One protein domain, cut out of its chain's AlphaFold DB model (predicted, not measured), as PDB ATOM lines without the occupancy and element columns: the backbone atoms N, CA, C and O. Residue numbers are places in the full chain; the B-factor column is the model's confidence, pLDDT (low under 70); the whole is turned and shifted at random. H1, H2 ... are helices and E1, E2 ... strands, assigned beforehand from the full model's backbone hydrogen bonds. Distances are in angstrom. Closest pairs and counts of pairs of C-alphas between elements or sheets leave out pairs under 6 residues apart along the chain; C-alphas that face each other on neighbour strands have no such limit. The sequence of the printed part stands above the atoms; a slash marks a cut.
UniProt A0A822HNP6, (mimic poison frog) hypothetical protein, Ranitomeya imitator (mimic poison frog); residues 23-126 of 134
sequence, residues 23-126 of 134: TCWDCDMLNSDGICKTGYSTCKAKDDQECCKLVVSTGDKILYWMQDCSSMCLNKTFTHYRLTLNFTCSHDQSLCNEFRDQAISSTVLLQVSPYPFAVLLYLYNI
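Overview. This is residues 23 to 126 of the 134 residues of the protein "(mimic poison frog) hypothetical protein" of Ranitomeya imitator (mimic poison frog) (UniProt A0A822HNP6). One strongly twisted antiparallel sheet, built from three hairpins side by side, has a short helix, H1, over one face near the edge strand E5. From E6 a long link, residues 91 to 117, swings in a wide loop round past E5 to reach H1. The printed part has 104 residues, with six named strands, E1 to E6, and then one named helix, H1, along the chain; the sheet's order is E2 E1 E4 E3 E6 E5, and its class is mostly strand. The whole is compact, with a radius of gyration of the C-alphas of 13.6 A, and spans 36 by 29 by 24 A.

Along the chain. Find C-alpha 23 at (-3.549, 55.977, 29.312), where E1 begins; it covers residues 23 to 30 and bends by 60 degrees at residue 27. E2 follows at residues 41 to 44. Next look for E3, residues 50 to 58, which starts at C-alpha 50, (-3.680, 47.195, 30.509), and runs 26.2 A. E4, residues 61 to 70, runs 25.3 A. E5 takes residues 76 to 80, and E6, residues 83 to 90, runs 23.1 A. H1, residues 118 to 126, measures 13.4 A and ends at C-alpha 126, (-5.900, 39.478, 22.684).

Arrangement. Start at E2, an edge strand, which forms a hairpin with E1; look there for N 24 and O 43, 2.8 A apart. The pairing of E1 is staggered: residues 23 to 26 pair with E2, and residues 27 to 30 with E4, where N 27 and O 67 are 2.9 A apart. E4 and E3 form a hairpin, with N 54 and O 66 at 2.9 A. Beside E3 comes E6, with N 88 and O 53 at 2.8 A. E6 and the edge strand E5 form the last hairpin, with N 78 and O 85 at 2.8 A. H1 is on the sheet at a height of 8.7 A, over E6, and on the local plane it runs along the strands, at 24 degrees to E6. The closest C-alphas of E4 and H1 are those of Ser 70 and Ile 126, 7.0 A apart. In H1, 4 of 5 O i to N i+4 pairs are within hydrogen-bond range. Among the strands that are apart are E1 and E6.

Size, cuts and confidence. The two C-alphas farthest apart are those of Ser 94 and Pro 114, at 36.7 A. The printed part has no cut. The link from E6 to H1 is long, with 27 residues, and that from E1 to E2 is short, with 10. Read the B-factor column from residue 101 to 126 and you will find pLDDT under 70 in this model; the mean is 77.5 for the printed part and 55 for H1.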
ATOM      1  N   THR A  23      -3.292  55.607  30.713       93.31
ATOM      2  CA  THR A  23      -3.549  55.977  29.312       93.31
ATOM      3  C   THR A  23      -2.612  55.189  28.405       93.31
ATOM      4  O   THR A  23      -1.426  55.130  28.701       93.31
ATOM      5  N   CYS A  24      -3.092  54.625  27.302       93.19
ATOM      6  CA  CYS A  24      -2.295  53.841  26.353       93.19
ATOM      7  C   CYS A  24      -2.386  54.437  24.946       93.19
ATOM      8  O   CYS A  24      -3.347  55.142  24.629       93.19
ATOM      9  N   TRP A  25      -1.406  54.145  24.090       93.25
ATOM     10  CA  TRP A  25      -1.553  54.369  22.654       93.25
ATOM     11  C   TRP A  25      -2.624  53.440  22.094       93.25
ATOM     12  O   TRP A  25      -2.662  52.265  22.460       93.25
ATOM     13  N   ASP A  26      -3.452  53.981  21.208       92.44
ATOM     14  CA  ASP A  26      -4.494  53.257  20.488       92.44
ATOM     15  C   ASP A  26      -4.277  53.447  18.981       92.44
ATOM     16  O   ASP A  26      -4.306  54.571  18.450       92.44
ATOM     17  N   CYS A  27      -3.978  52.331  18.320       90.56
ATOM     18  CA  CYS A  27      -3.775  52.241  16.889       90.56
ATOM     19  C   CYS A  27      -4.079  50.824  16.383       90.56
ATOM     20  O   CYS A  27      -3.311  49.883  16.614       90.56
ATOM     21  N   ASP A  28      -5.143  50.711  15.584       85.94
ATOM     22  CA  ASP A  28      -5.572  49.463  14.937       85.94
ATOM     23  C   ASP A  28      -4.524  48.903  13.958       85.94
ATOM     24  O   ASP A  28      -4.493  47.704  13.691       85.94
ATOM     25  N   MET A  29      -3.695  49.757  13.347       87.25
ATOM     26  CA  MET A  29      -2.675  49.319  12.390       87.25
ATOM     27  C   MET A  29      -1.561  50.350  12.239       87.25
ATOM     28  O   MET A  29      -1.711  51.362  11.548       87.25
ATOM     29  N   LEU A  30      -0.418  50.038  12.837       87.94
ATOM     30  CA  LEU A  30       0.823  50.786  12.715       87.94
ATOM     31  C   LEU A  30       1.730  50.101  11.687       87.94
ATOM     32  O   LEU A  30       2.025  48.914  11.822       87.94
ATOM     33  N   ASN A  31       2.156  50.806  10.641       86.31
ATOM     34  CA  ASN A  31       3.076  50.230   9.656       86.31
ATOM     35  C   ASN A  31       4.519  50.131  10.202       86.31
ATOM     36  O   ASN A  31       4.813  50.558  11.317       86.31
ATOM     37  N   SER A  32       5.434  49.573   9.403       82.88
ATOM     38  CA  SER A  32       6.851  49.435   9.775       82.88
ATOM     39  C   SER A  32       7.577  50.760  10.019       82.88
ATOM     40  O   SER A  32       8.606  50.750  10.681       82.88
ATOM     41  N   ASP A  33       7.050  51.870   9.503       83.25
ATOM     42  CA  ASP A  33       7.629  53.209   9.657       83.25
ATOM     43  C   ASP A  33       7.068  53.941  10.889       83.25
ATOM     44  O   ASP A  33       7.317  55.130  11.076       83.25
ATOM     45  N   GLY A  34       6.254  53.263  11.706       82.00
ATOM     46  CA  GLY A  34       5.609  53.882  12.858       82.00
ATOM     47  C   GLY A  34       4.517  54.879  12.462       82.00
ATOM     48  O   GLY A  34       4.318  55.883  13.140       82.00
ATOM     49  N   ILE A  35       3.791  54.651  11.366       87.19
ATOM     50  CA  ILE A  35       2.644  55.474  10.957       87.19
ATOM     51  C   ILE A  35       1.354  54.693  11.198       87.19
ATOM     52  O   ILE A  35       1.153  53.610  10.642       87.19
ATOM     53  N   CYS A  36       0.457  55.268  12.005       88.88
ATOM     54  CA  CYS A  36      -0.861  54.698  12.252       88.88
ATOM     55  C   CYS A  36      -1.809  55.005  11.090       88.88
ATOM     56  O   CYS A  36      -2.069  56.171  10.786       88.88
ATOM     57  N   LYS A  37      -2.361  53.970  10.450       83.88
ATOM     58  CA  LYS A  37      -3.202  54.118   9.250       83.88
ATOM     59  C   LYS A  37      -4.486  54.912   9.509       83.88
ATOM     60  O   LYS A  37      -4.930  55.660   8.642       83.88
ATOM     61  N   THR A  38      -5.085  54.735  10.682       81.44
ATOM     62  CA  THR A  38      -6.323  55.407  11.110       81.44
ATOM     63  C   THR A  38      -6.066  56.736  11.824       81.44
ATOM     64  O   THR A  38      -7.018  57.418  12.192       81.44
ATOM     65  N   GLY A  39      -4.796  57.125  11.985       84.00
ATOM     66  CA  GLY A  39      -4.377  58.222  12.852       84.00
ATOM     67  C   GLY A  39      -4.116  57.749  14.282       84.00
ATOM     68  O   GLY A  39      -4.728  56.801  14.764       84.00
ATOM     69  N   TYR A  40      -3.168  58.409  14.946       85.69
ATOM     70  CA  TYR A  40      -2.832  58.119  16.334       85.69
ATOM     71  C   TYR A  40      -3.928  58.602  17.276       85.69
ATOM     72  O   TYR A  40      -4.381  59.744  17.182       85.69
ATOM     73  N   SER A  41      -4.296  57.750  18.226       91.94
ATOM     74  CA  SER A  41      -5.196  58.104  19.313       91.94
ATOM     75  C   SER A  41      -4.709  57.498  20.627       91.94
ATOM     76  O   SER A  41      -3.649  56.867  20.687       91.94
ATOM     77  N   THR A  42      -5.447  57.749  21.701       93.50
ATOM     78  CA  THR A  42      -5.170  57.163  23.007       93.50
ATOM     79  C   THR A  42      -6.449  56.617  23.619       93.50
ATOM     80  O   THR A  42      -7.528  57.186  23.450       93.50
ATOM     81  N   CYS A  43      -6.311  55.536  24.379       92.00
ATOM     82  CA  CYS A  43      -7.379  54.956  25.184       92.00
ATOM     83  C   CYS A  43      -7.036  55.090  26.673       92.00
ATOM     84  O   CYS A  43      -5.867  55.161  27.057       92.00
ATOM     85  N   LYS A  44      -8.060  55.154  27.531       92.19
ATOM     86  CA  LYS A  44      -7.898  55.066  28.987       92.19
ATOM     87  C   LYS A  44      -8.283  53.663  29.418       92.19
ATOM     88  O   LYS A  44      -9.438  53.278  29.240       92.19
ATOM     89  N   ALA A  45      -7.328  52.929  29.969       88.62
ATOM     90  CA  ALA A  45      -7.557  51.601  30.491       88.62
ATOM     91  C   ALA A  45      -8.518  51.674  31.686       88.62
ATOM     92  O   ALA A  45      -8.381  52.528  32.569       88.62
ATOM     93  N   LYS A  46      -9.525  50.802  31.669       86.75
ATOM     94  CA  LYS A  46     -10.408  50.531  32.810       86.75
ATOM     95  C   LYS A  46      -9.682  49.665  33.848       86.75
ATOM     96  O   LYS A  46      -8.577  49.204  33.593       86.75
ATOM     97  N   ASP A  47     -10.320  49.433  34.995       79.44
ATOM     98  CA  ASP A  47      -9.724  48.746  36.154       79.44
ATOM     99  C   ASP A  47      -9.097  47.373  35.836       79.44
ATOM    100  O   ASP A  47      -8.128  46.984  36.482       79.44
ATOM    101  N   ASP A  48      -9.631  46.639  34.854       82.88
ATOM    102  CA  ASP A  48      -9.156  45.319  34.418       82.88
ATOM    103  C   ASP A  48      -8.362  45.351  33.103       82.88
ATOM    104  O   ASP A  48      -8.047  44.297  32.547       82.88
ATOM    105  N   GLN A  49      -8.070  46.540  32.577       89.06
ATOM    106  CA  GLN A  49      -7.377  46.718  31.309       89.06
ATOM    107  C   GLN A  49      -5.935  47.180  31.510       89.06
ATOM    108  O   GLN A  49      -5.608  47.935  32.421       89.06
ATOM    109  N   GLU A  50      -5.081  46.789  30.572       91.31
ATOM    110  CA  GLU A  50      -3.680  47.195  30.509       91.31
ATOM    111  C   GLU A  50      -3.324  47.654  29.094       91.31
ATOM    112  O   GLU A  50      -4.065  47.404  28.136       91.31
ATOM    113  N   CYS A  51      -2.169  48.301  28.931       92.81
ATOM    114  CA  CYS A  51      -1.690  48.646  27.601       92.81
ATOM    115  C   CYS A  51      -1.153  47.392  26.902       92.81
ATOM    116  O   CYS A  51      -0.169  46.792  27.339       92.81
ATOM    117  N   CYS A  52      -1.778  47.034  25.786       92.69
ATOM    118  CA  CYS A  52      -1.405  45.927  24.922       92.69
ATOM    119  C   CYS A  52      -0.627  46.446  23.713       92.69
ATOM    120  O   CYS A  52      -0.951  47.489  23.134       92.69
ATOM    121  N   LYS A  53       0.403  45.700  23.320       91.88
ATOM    122  CA  LYS A  53       1.126  45.871  22.062       91.88
ATOM    123  C   LYS A  53       1.267  44.522  21.376       91.88
ATOM    124  O   LYS A  53       1.826  43.599  21.961       91.88
ATOM    125  N   LEU A  54       0.836  44.436  20.124       91.06
ATOM    126  CA  LEU A  54       1.059  43.281  19.260       91.06
ATOM    127  C   LEU A  54       2.001  43.676  18.127       91.06
ATOM    128  O   LEU A  54       1.707  44.593  17.369       91.06
ATOM    129  N   VAL A  55       3.105  42.951  17.979       90.81
ATOM    130  CA  VAL A  55       3.994  43.045  16.817       90.81
ATOM    131  C   VAL A  55       3.796  41.817  15.943       90.81
ATOM    132  O   VAL A  55       3.970  40.688  16.406       90.81
ATOM    133  N   VAL A  56       3.455  42.034  14.674       89.25
ATOM    134  CA  VAL A  56       3.301  40.970  13.679       89.25
ATOM    135  C   VAL A  56       4.476  41.021  12.716       89.25
ATOM    136  O   VAL A  56       4.699  42.036  12.058       89.25
ATOM    137  N   SER A  57       5.227  39.928  12.601       90.00
ATOM    138  CA  SER A  57       6.378  39.829  11.698       90.00
ATOM    139  C   SER A  57       6.360  38.555  10.858       90.00
ATOM    140  O   SER A  57       5.698  37.571  11.186       90.00
ATOM    141  N   THR A  58       7.087  38.584   9.739       89.94
ATOM    142  CA  THR A  58       7.427  37.414   8.929       89.94
ATOM    143  C   THR A  58       8.942  37.227   8.889       89.94
ATOM    144  O   THR A  58       9.648  37.980   8.218       89.94
ATOM    145  N   GLY A  59       9.460  36.226   9.604       85.19
ATOM    146  CA  GLY A  59      10.899  36.142   9.885       85.19
ATOM    147  C   GLY A  59      11.388  37.426  10.567       85.19
ATOM    148  O   GLY A  59      10.786  37.868  11.545       85.19
ATOM    149  N   ASP A  60      12.412  38.061   9.998       82.50
ATOM    150  CA  ASP A  60      12.999  39.303  10.527       82.50
ATOM    151  C   ASP A  60      12.286  40.578  10.043       82.50
ATOM    152  O   ASP A  60      12.661  41.690  10.408       82.50
ATOM    153  N   LYS A  61      11.251  40.449   9.201       86.50
ATOM    154  CA  LYS A  61      10.517  41.599   8.668       86.50
ATOM    155  C   LYS A  61       9.247  41.852   9.467       86.50
ATOM    156  O   LYS A  61       8.316  41.053   9.430       86.50
ATOM    157  N   ILE A  62       9.168  43.009  10.109       87.69
ATOM    158  CA  ILE A  62       7.930  43.508  10.714       87.69
ATOM    159  C   ILE A  62       6.910  43.810   9.608       87.69
ATOM    160  O   ILE A  62       7.232  44.446   8.605       87.69
ATOM    161  N   LEU A  63       5.679  43.337   9.793       88.50
ATOM    162  CA  LEU A  63       4.551  43.610   8.907       88.50
ATOM    163  C   LEU A  63       3.764  44.826   9.394       88.50
ATOM    164  O   LEU A  63       3.604  45.790   8.651       88.50
ATOM    165  N   TYR A  64       3.277  44.770  10.633       88.56
ATOM    166  CA  TYR A  64       2.534  45.848  11.281       88.56
ATOM    167  C   TYR A  64       2.489  45.628  12.794       88.56
ATOM    168  O   TYR A  64       2.812  44.541  13.287       88.56
ATOM    169  N   TRP A  65       2.125  46.674  13.530       89.88
ATOM    170  CA  TRP A  65       1.893  46.629  14.969       89.88
ATOM    171  C   TRP A  65       0.458  47.049  15.285       89.88
ATOM    172  O   TRP A  65      -0.198  47.706  14.475       89.88
ATOM    173  N   MET A  66      -0.010  46.674  16.469       91.00
ATOM    174  CA  MET A  66      -1.285  47.105  17.043       91.00
ATOM    175  C   MET A  66      -1.062  47.537  18.481       91.00
ATOM    176  O   MET A  66      -0.230  46.955  19.185       91.00
ATOM    177  N   GLN A  67      -1.786  48.564  18.898       92.25
ATOM    178  CA  GLN A  67      -1.705  49.159  20.226       92.25
ATOM    179  C   GLN A  67      -3.129  49.391  20.721       92.25
ATOM    180  O   GLN A  67      -3.917  49.957  19.972       92.25
ATOM    181  N   ASP A  68      -3.453  48.948  21.936       91.75
ATOM    182  CA  ASP A  68      -4.800  49.110  22.501       91.75
ATOM    183  C   ASP A  68      -4.800  48.962  24.035       91.75
ATOM    184  O   ASP A  68      -3.818  48.508  24.629       91.75
ATOM    185  N   CYS A  69      -5.915  49.305  24.676       91.88
ATOM    186  CA  CYS A  69      -6.263  48.966  26.050       91.88
ATOM    187  C   CYS A  69      -7.013  47.626  26.055       91.88
ATOM    188  O   CYS A  69      -8.162  47.547  25.621       91.88
ATOM    189  N   SER A  70      -6.402  46.571  26.593       90.00
ATOM    190  CA  SER A  70      -6.988  45.225  26.571       90.00
ATOM    191  C   SER A  70      -7.208  44.669  27.971       90.00
ATOM    192  O   SER A  70      -6.323  44.764  28.818       90.00
ATOM    193  N   SER A  71      -8.369  44.042  28.190       87.06
ATOM    194  CA  SER A  71      -8.650  43.216  29.377       87.06
ATOM    195  C   SER A  71      -8.168  41.770  29.220       87.06
ATOM    196  O   SER A  71      -8.123  41.006  30.180       87.06
ATOM    197  N   MET A  72      -7.793  41.373  28.002       82.69
ATOM    198  CA  MET A  72      -7.254  40.054  27.683       82.69
ATOM    199  C   MET A  72      -5.827  40.186  27.163       82.69
ATOM    200  O   MET A  72      -5.533  39.756  26.056       82.69
ATOM    201  N   CYS A  73      -4.926  40.766  27.953       84.75
ATOM    202  CA  CYS A  73      -3.524  40.882  27.571       84.75
ATOM    203  C   CYS A  73      -2.705  39.678  28.069       84.75
ATOM    204  O   CYS A  73      -2.745  39.323  29.246       84.75
ATOM    205  N   LEU A  74      -1.936  39.043  27.177       83.00
ATOM    206  CA  LEU A  74      -1.011  37.965  27.534       83.00
ATOM    207  C   LEU A  74       0.387  38.263  26.995       83.00
ATOM    208  O   LEU A  74       0.576  38.301  25.784       83.00
ATOM    209  N   ASN A  75       1.379  38.400  27.876       88.38
ATOM    210  CA  ASN A  75       2.766  38.613  27.463       88.38
ATOM    211  C   ASN A  75       3.357  37.306  26.907       88.38
ATOM    212  O   ASN A  75       3.793  36.430  27.661       88.38
ATOM    213  N   LYS A  76       3.272  37.124  25.586       87.06
ATOM    214  CA  LYS A  76       3.644  35.875  24.918       87.06
ATOM    215  C   LYS A  76       3.946  36.082  23.442       87.06
ATOM    216  O   LYS A  76       3.294  36.853  22.746       87.06
ATOM    217  N   THR A  77       4.895  35.303  22.940       87.56
ATOM    218  CA  THR A  77       5.163  35.183  21.507       87.56
ATOM    219  C   THR A  77       4.570  33.886  20.961       87.56
ATOM    220  O   THR A  77       4.761  32.815  21.537       87.56
ATOM    221  N   PHE A  78       3.864  33.976  19.837       86.50
ATOM    222  CA  PHE A  78       3.368  32.842  19.068       86.50
ATOM    223  C   PHE A  78       4.034  32.834  17.700       86.50
ATOM    224  O   PHE A  78       4.011  33.837  16.992       86.50
ATOM    225  N   THR A  79       4.581  31.693  17.299       85.38
ATOM    226  CA  THR A  79       5.159  31.518  15.966       85.38
ATOM    227  C   THR A  79       4.414  30.408  15.246       85.38
ATOM    228  O   THR A  79       4.267  29.303  15.765       85.38
ATOM    229  N   HIS A  80       3.939  30.702  14.040       79.62
ATOM    230  CA  HIS A  80       3.268  29.743  13.178       79.62
ATOM    231  C   HIS A  80       3.757  29.911  11.735       79.62
ATOM    232  O   HIS A  80       3.572  30.952  11.102       79.62
ATOM    233  N   TYR A  81       4.406  28.870  11.211       83.75
ATOM    234  CA  TYR A  81       5.183  28.925   9.970       83.75
ATOM    235  C   TYR A  81       6.208  30.070   9.979       83.75
ATOM    236  O   TYR A  81       7.153  30.038  10.758       83.75
ATOM    237  N   ARG A  82       6.046  31.065   9.098       85.56
ATOM    238  CA  ARG A  82       6.913  32.248   9.022       85.56
ATOM    239  C   ARG A  82       6.366  33.433   9.809       85.56
ATOM    240  O   ARG A  82       7.090  34.408   9.945       85.56
ATOM    241  N   LEU A  83       5.125  33.360  10.291       86.19
ATOM    242  CA  LEU A  83       4.458  34.444  11.002       86.19
ATOM    243  C   LEU A  83       4.760  34.364  12.497       86.19
ATOM    244  O   LEU A  83       4.567  33.316  13.116       86.19
ATOM    245  N   THR A  84       5.172  35.486  13.073       89.31
ATOM    246  CA  THR A  84       5.376  35.654  14.511       89.31
ATOM    247  C   THR A  84       4.449  36.751  15.021       89.31
ATOM    248  O   THR A  84       4.367  37.826  14.433       89.31
ATOM    249  N   LEU A  85       3.751  36.461  16.114       89.69
ATOM    250  CA  LEU A  85       2.882  37.370  16.852       89.69
ATOM    251  C   LEU A  85       3.493  37.562  18.235       89.69
ATOM    252  O   LEU A  85       3.516  36.622  19.028       89.69
ATOM    253  N   ASN A  86       4.011  38.748  18.524       90.56
ATOM    254  CA  ASN A  86       4.585  39.064  19.824       90.56
ATOM    255  C   ASN A  86       3.666  40.020  20.585       90.56
ATOM    256  O   ASN A  86       3.550  41.186  20.212       90.56
ATOM    257  N   PHE A  87       3.023  39.508  21.630       90.25
ATOM    258  CA  PHE A  87       2.167  40.269  22.530       90.25
ATOM    259  C   PHE A  87       2.977  40.745  23.734       90.25
ATOM    260  O   PHE A  87       3.633  39.948  24.401       90.25
ATOM    261  N   THR A  88       2.906  42.037  24.032       91.56
ATOM    262  CA  THR A  88       3.502  42.666  25.213       91.56
ATOM    263  C   THR A  88       2.421  43.418  25.978       91.56
ATOM    264  O   THR A  88       1.666  44.185  25.381       91.56
ATOM    265  N   CYS A  89       2.384  43.211  27.291       91.25
ATOM    266  CA  CYS A  89       1.454  43.847  28.222       91.25
ATOM    267  C   CYS A  89       2.237  44.723  29.184       91.25
ATOM    268  O   CYS A  89       3.320  44.330  29.628       91.25
ATOM    269  N   SER A  90       1.709  45.900  29.487       90.56
ATOM    270  CA  SER A  90       2.355  46.846  30.389       90.56
ATOM    271  C   SER A  90       1.320  47.713  31.096       90.56
ATOM    272  O   SER A  90       0.420  48.258  30.456       90.56
ATOM    273  N   HIS A  91       1.488  47.865  32.408       87.19
ATOM    274  CA  HIS A  91       0.589  48.624  33.283       87.19
ATOM    275  C   HIS A  91       1.327  49.651  34.160       87.19
ATOM    276  O   HIS A  91       0.712  50.338  34.969       87.19
ATOM    277  N   ASP A  92       2.654  49.755  34.033       82.25
ATOM    278  CA  ASP A  92       3.484  50.518  34.976       82.25
ATOM    279  C   ASP A  92       3.374  52.037  34.798       82.25
ATOM    280  O   ASP A  92       3.532  52.793  35.756       82.25
ATOM    281  N   GLN A  93       3.162  52.502  33.561       87.50
ATOM    282  CA  GLN A  93       3.166  53.922  33.204       87.50
ATOM    283  C   GLN A  93       2.242  54.193  32.016       87.50
ATOM    284  O   GLN A  93       2.077  53.345  31.140       87.50
ATOM    285  N   SER A  94       1.680  55.402  31.943       91.69
ATOM    286  CA  SER A  94       0.920  55.814  30.758       91.69
ATOM    287  C   SER A  94       1.811  55.839  29.509       91.69
ATOM    288  O   SER A  94       2.980  56.206  29.585       91.69
ATOM    289  N   LEU A  95       1.236  55.474  28.361       92.44
ATOM    290  CA  LEU A  95       1.851  55.422  27.031       92.44
ATOM    291  C   LEU A  95       2.996  54.399  26.907       92.44
ATOM    292  O   LEU A  95       3.802  54.462  25.981       92.44
ATOM    293  N   CYS A  96       3.053  53.414  27.805       91.44
ATOM    294  CA  CYS A  96       4.106  52.394  27.848       91.44
ATOM    295  C   CYS A  96       4.132  51.443  26.636       91.44
ATOM    296  O   CYS A  96       5.188  50.889  26.311       91.44
ATOM    297  N   ASN A  97       3.009  51.292  25.924       91.44
ATOM    298  CA  ASN A  97       2.913  50.491  24.703       91.44
ATOM    299  C   ASN A  97       3.434  51.214  23.451       91.44
ATOM    300  O   ASN A  97       3.110  50.795  22.344       91.44
ATOM    301  N   GLU A  98       4.242  52.268  23.594       89.19
ATOM    302  CA  GLU A  98       4.795  53.045  22.483       89.19
ATOM    303  C   GLU A  98       5.564  52.210  21.446       89.19
ATOM    304  O   GLU A  98       6.143  51.144  21.724       89.19
ATOM    305  N   PHE A  99       5.580  52.746  20.227       81.44
ATOM    306  CA  PHE A  99       6.469  52.285  19.180       81.44
ATOM    307  C   PHE A  99       7.910  52.595  19.591       81.44
ATOM    308  O   PHE A  99       8.289  53.749  19.770       81.44
ATOM    309  N   ARG A 100       8.717  51.548  19.747       73.44
ATOM    310  CA  ARG A 100      10.168  51.656  19.884       73.44
ATOM    311  C   ARG A 100      10.758  50.876  18.738       73.44
ATOM    312  O   ARG A 100      10.451  49.694  18.643       73.44
ATOM    313  N   ASP A 101      11.609  51.492  17.928       56.78
ATOM    314  CA  ASP A 101      12.414  50.761  16.953       56.78
ATOM    315  C   ASP A 101      13.184  49.653  17.683       56.78
ATOM    316  O   ASP A 101      14.167  49.895  18.387       56.78
ATOM    317  N   GLN A 102      12.678  48.425  17.603       52.41
ATOM    318  CA  GLN A 102      13.310  47.269  18.208       52.41
ATOM    319  C   GLN A 102      14.126  46.581  17.123       52.41
ATOM    320  O   GLN A 102      13.581  45.941  16.225       52.41
ATOM    321  N   ALA A 103      15.451  46.686  17.239       38.78
ATOM    322  CA  ALA A 103      16.355  45.734  16.617       38.78
ATOM    323  C   ALA A 103      15.980  44.339  17.140       38.78
ATOM    324  O   ALA A 103      16.073  44.067  18.340       38.78
ATOM    325  N   ILE A 104      15.478  43.479  16.257       45.16
ATOM    326  CA  ILE A 104      15.042  42.128  16.607       45.16
ATOM    327  C   ILE A 104      16.288  41.340  17.040       45.16
ATOM    328  O   ILE A 104      17.121  40.985  16.213       45.16
ATOM    329  N   SER A 105      16.436  41.093  18.345       34.91
ATOM    330  CA  SER A 105      17.451  40.173  18.864       34.91
ATOM    331  C   SER A 105      16.972  38.742  18.630       34.91
ATOM    332  O   SER A 105      15.946  38.315  19.167       34.91
ATOM    333  N   SER A 106      17.690  38.026  17.771       37.38
ATOM    334  CA  SER A 106      17.394  36.664  17.339       37.38
ATOM    335  C   SER A 106      17.587  35.658  18.482       37.38
ATOM    336  O   SER A 106      18.624  35.009  18.575       37.38
ATOM    337  N   THR A 107      16.574  35.469  19.327       34.81
ATOM    338  CA  THR A 107      16.507  34.310  20.233       34.81
ATOM    339  C   THR A 107      15.239  33.526  19.931       34.81
ATOM    340  O   THR A 107      14.180  33.733  20.515       34.81
ATOM    341  N   VAL A 108      15.354  32.635  18.946       35.72
ATOM    342  CA  VAL A 108      14.308  31.701  18.523       35.72
ATOM    343  C   VAL A 108      14.250  30.557  19.536       35.72
ATOM    344  O   VAL A 108      15.104  29.674  19.529       35.72
ATOM    345  N   LEU A 109      13.233  30.550  20.400       35.38
ATOM    346  CA  LEU A 109      12.829  29.352  21.138       35.38
ATOM    347  C   LEU A 109      11.629  28.730  20.423       35.38
ATOM    348  O   LEU A 109      10.531  29.283  20.386       35.38
ATOM    349  N   LEU A 110      11.881  27.579  19.803       36.50
ATOM    350  CA  LEU A 110      10.909  26.779  19.067       36.50
ATOM    351  C   LEU A 110       9.839  26.224  20.018       36.50
ATOM    352  O   LEU A 110      10.098  25.294  20.778       36.50
ATOM    353  N   GLN A 111       8.608  26.725  19.910       34.09
ATOM    354  CA  GLN A 111       7.413  25.960  20.261       34.09
ATOM    355  C   GLN A 111       6.487  25.927  19.047       34.09
ATOM    356  O   GLN A 111       5.746  26.866  18.765       34.09
ATOM    357  N   VAL A 112       6.582  24.833  18.293       34.41
ATOM    358  CA  VAL A 112       5.729  24.549  17.138       34.41
ATOM    359  C   VAL A 112       4.377  24.079  17.671       34.41
ATOM    360  O   VAL A 112       4.262  22.964  18.173       34.41
ATOM    361  N   SER A 113       3.359  24.937  17.601       36.66
ATOM    362  CA  SER A 113       1.974  24.558  17.900       36.66
ATOM    363  C   SER A 113       1.233  24.244  16.591       36.66
ATOM    364  O   SER A 113       1.223  25.096  15.697       36.66
ATOM    365  N   PRO A 114       0.632  23.050  16.432       45.09
ATOM    366  CA  PRO A 114       0.001  22.624  15.189       45.09
ATOM    367  C   PRO A 114      -1.501  22.934  15.223       45.09
ATOM    368  O   PRO A 114      -2.296  22.021  15.403       45.09
ATOM    369  N   TYR A 115      -1.928  24.196  15.089       44.66
ATOM    370  CA  TYR A 115      -3.369  24.500  15.077       44.66
ATOM    371  C   TYR A 115      -3.773  25.577  14.049       44.66
ATOM    372  O   TYR A 115      -3.013  26.509  13.796       44.66
ATOM    373  N   PRO A 116      -4.961  25.425  13.422       55.12
ATOM    374  CA  PRO A 116      -5.354  26.100  12.183       55.12
ATOM    375  C   PRO A 116      -5.720  27.576  12.395       55.12
ATOM    376  O   PRO A 116      -5.928  28.017  13.522       55.12
ATOM    377  N   PHE A 117      -5.853  28.320  11.289       49.84
ATOM    378  CA  PHE A 117      -6.224  29.745  11.153       49.84
ATOM    379  C   PHE A 117      -7.204  30.332  12.194       49.84
ATOM    380  O   PHE A 117      -7.120  31.521  12.497       49.84
ATOM    381  N   ALA A 118      -8.098  29.525  12.773       47.97
ATOM    382  CA  ALA A 118      -8.966  29.918  13.883       47.97
ATOM    383  C   ALA A 118      -8.189  30.441  15.107       47.97
ATOM    384  O   ALA A 118      -8.609  31.416  15.721       47.97
ATOM    385  N   VAL A 119      -7.028  29.860  15.431       51.81
ATOM    386  CA  VAL A 119      -6.190  30.327  16.547       51.81
ATOM    387  C   VAL A 119      -5.605  31.706  16.246       51.81
ATOM    388  O   VAL A 119      -5.558  32.539  17.136       51.81
ATOM    389  N   LEU A 120      -5.239  32.000  14.994       53.78
ATOM    390  CA  LEU A 120      -4.726  33.323  14.613       53.78
ATOM    391  C   LEU A 120      -5.780  34.427  14.813       53.78
ATOM    392  O   LEU A 120      -5.461  35.498  15.321       53.78
ATOM    393  N   LEU A 121      -7.037  34.138  14.460       53.69
ATOM    394  CA  LEU A 121      -8.183  35.017  14.717       53.69
ATOM    395  C   LEU A 121      -8.454  35.178  16.218       53.69
ATOM    396  O   LEU A 121      -8.726  36.283  16.676       53.69
ATOM    397  N   TYR A 122      -8.336  34.105  17.001       54.50
ATOM    398  CA  TYR A 122      -8.434  34.183  18.463       54.50
ATOM    399  C   TYR A 122      -7.322  35.038  19.076       54.50
ATOM    400  O   TYR A 122      -7.595  35.865  19.937       54.50
ATOM    401  N   LEU A 123      -6.082  34.881  18.609       55.84
ATOM    402  CA  LEU A 123      -4.936  35.648  19.090       55.84
ATOM    403  C   LEU A 123      -5.062  37.133  18.733       55.84
ATOM    404  O   LEU A 123      -4.694  37.981  19.534       55.84
ATOM    405  N   TYR A 124      -5.644  37.469  17.581       57.59
ATOM    406  CA  TYR A 124      -5.938  38.861  17.229       57.59
ATOM    407  C   TYR A 124      -6.830  39.555  18.273       57.59
ATOM    408  O   TYR A 124      -6.635  40.728  18.574       57.59
ATOM    409  N   ASN A 125      -7.761  38.817  18.887       59.53
ATOM    410  CA  ASN A 125      -8.646  39.354  19.922       59.53
ATOM    411  C   ASN A 125      -7.939  39.628  21.268       59.53
ATOM    412  O   ASN A 125      -8.553  40.216  22.147       59.53
ATOM    413  N   ILE A 126      -6.666  39.246  21.442       62.22
ATOM    414  CA  ILE A 126      -5.900  39.478  22.684       62.22
ATOM    415  C   ILE A 126      -5.510  40.958  22.829       62.22
ATOM    416  O   ILE A 126      -5.582  41.511  23.919       62.22
TER     417      ILE A 126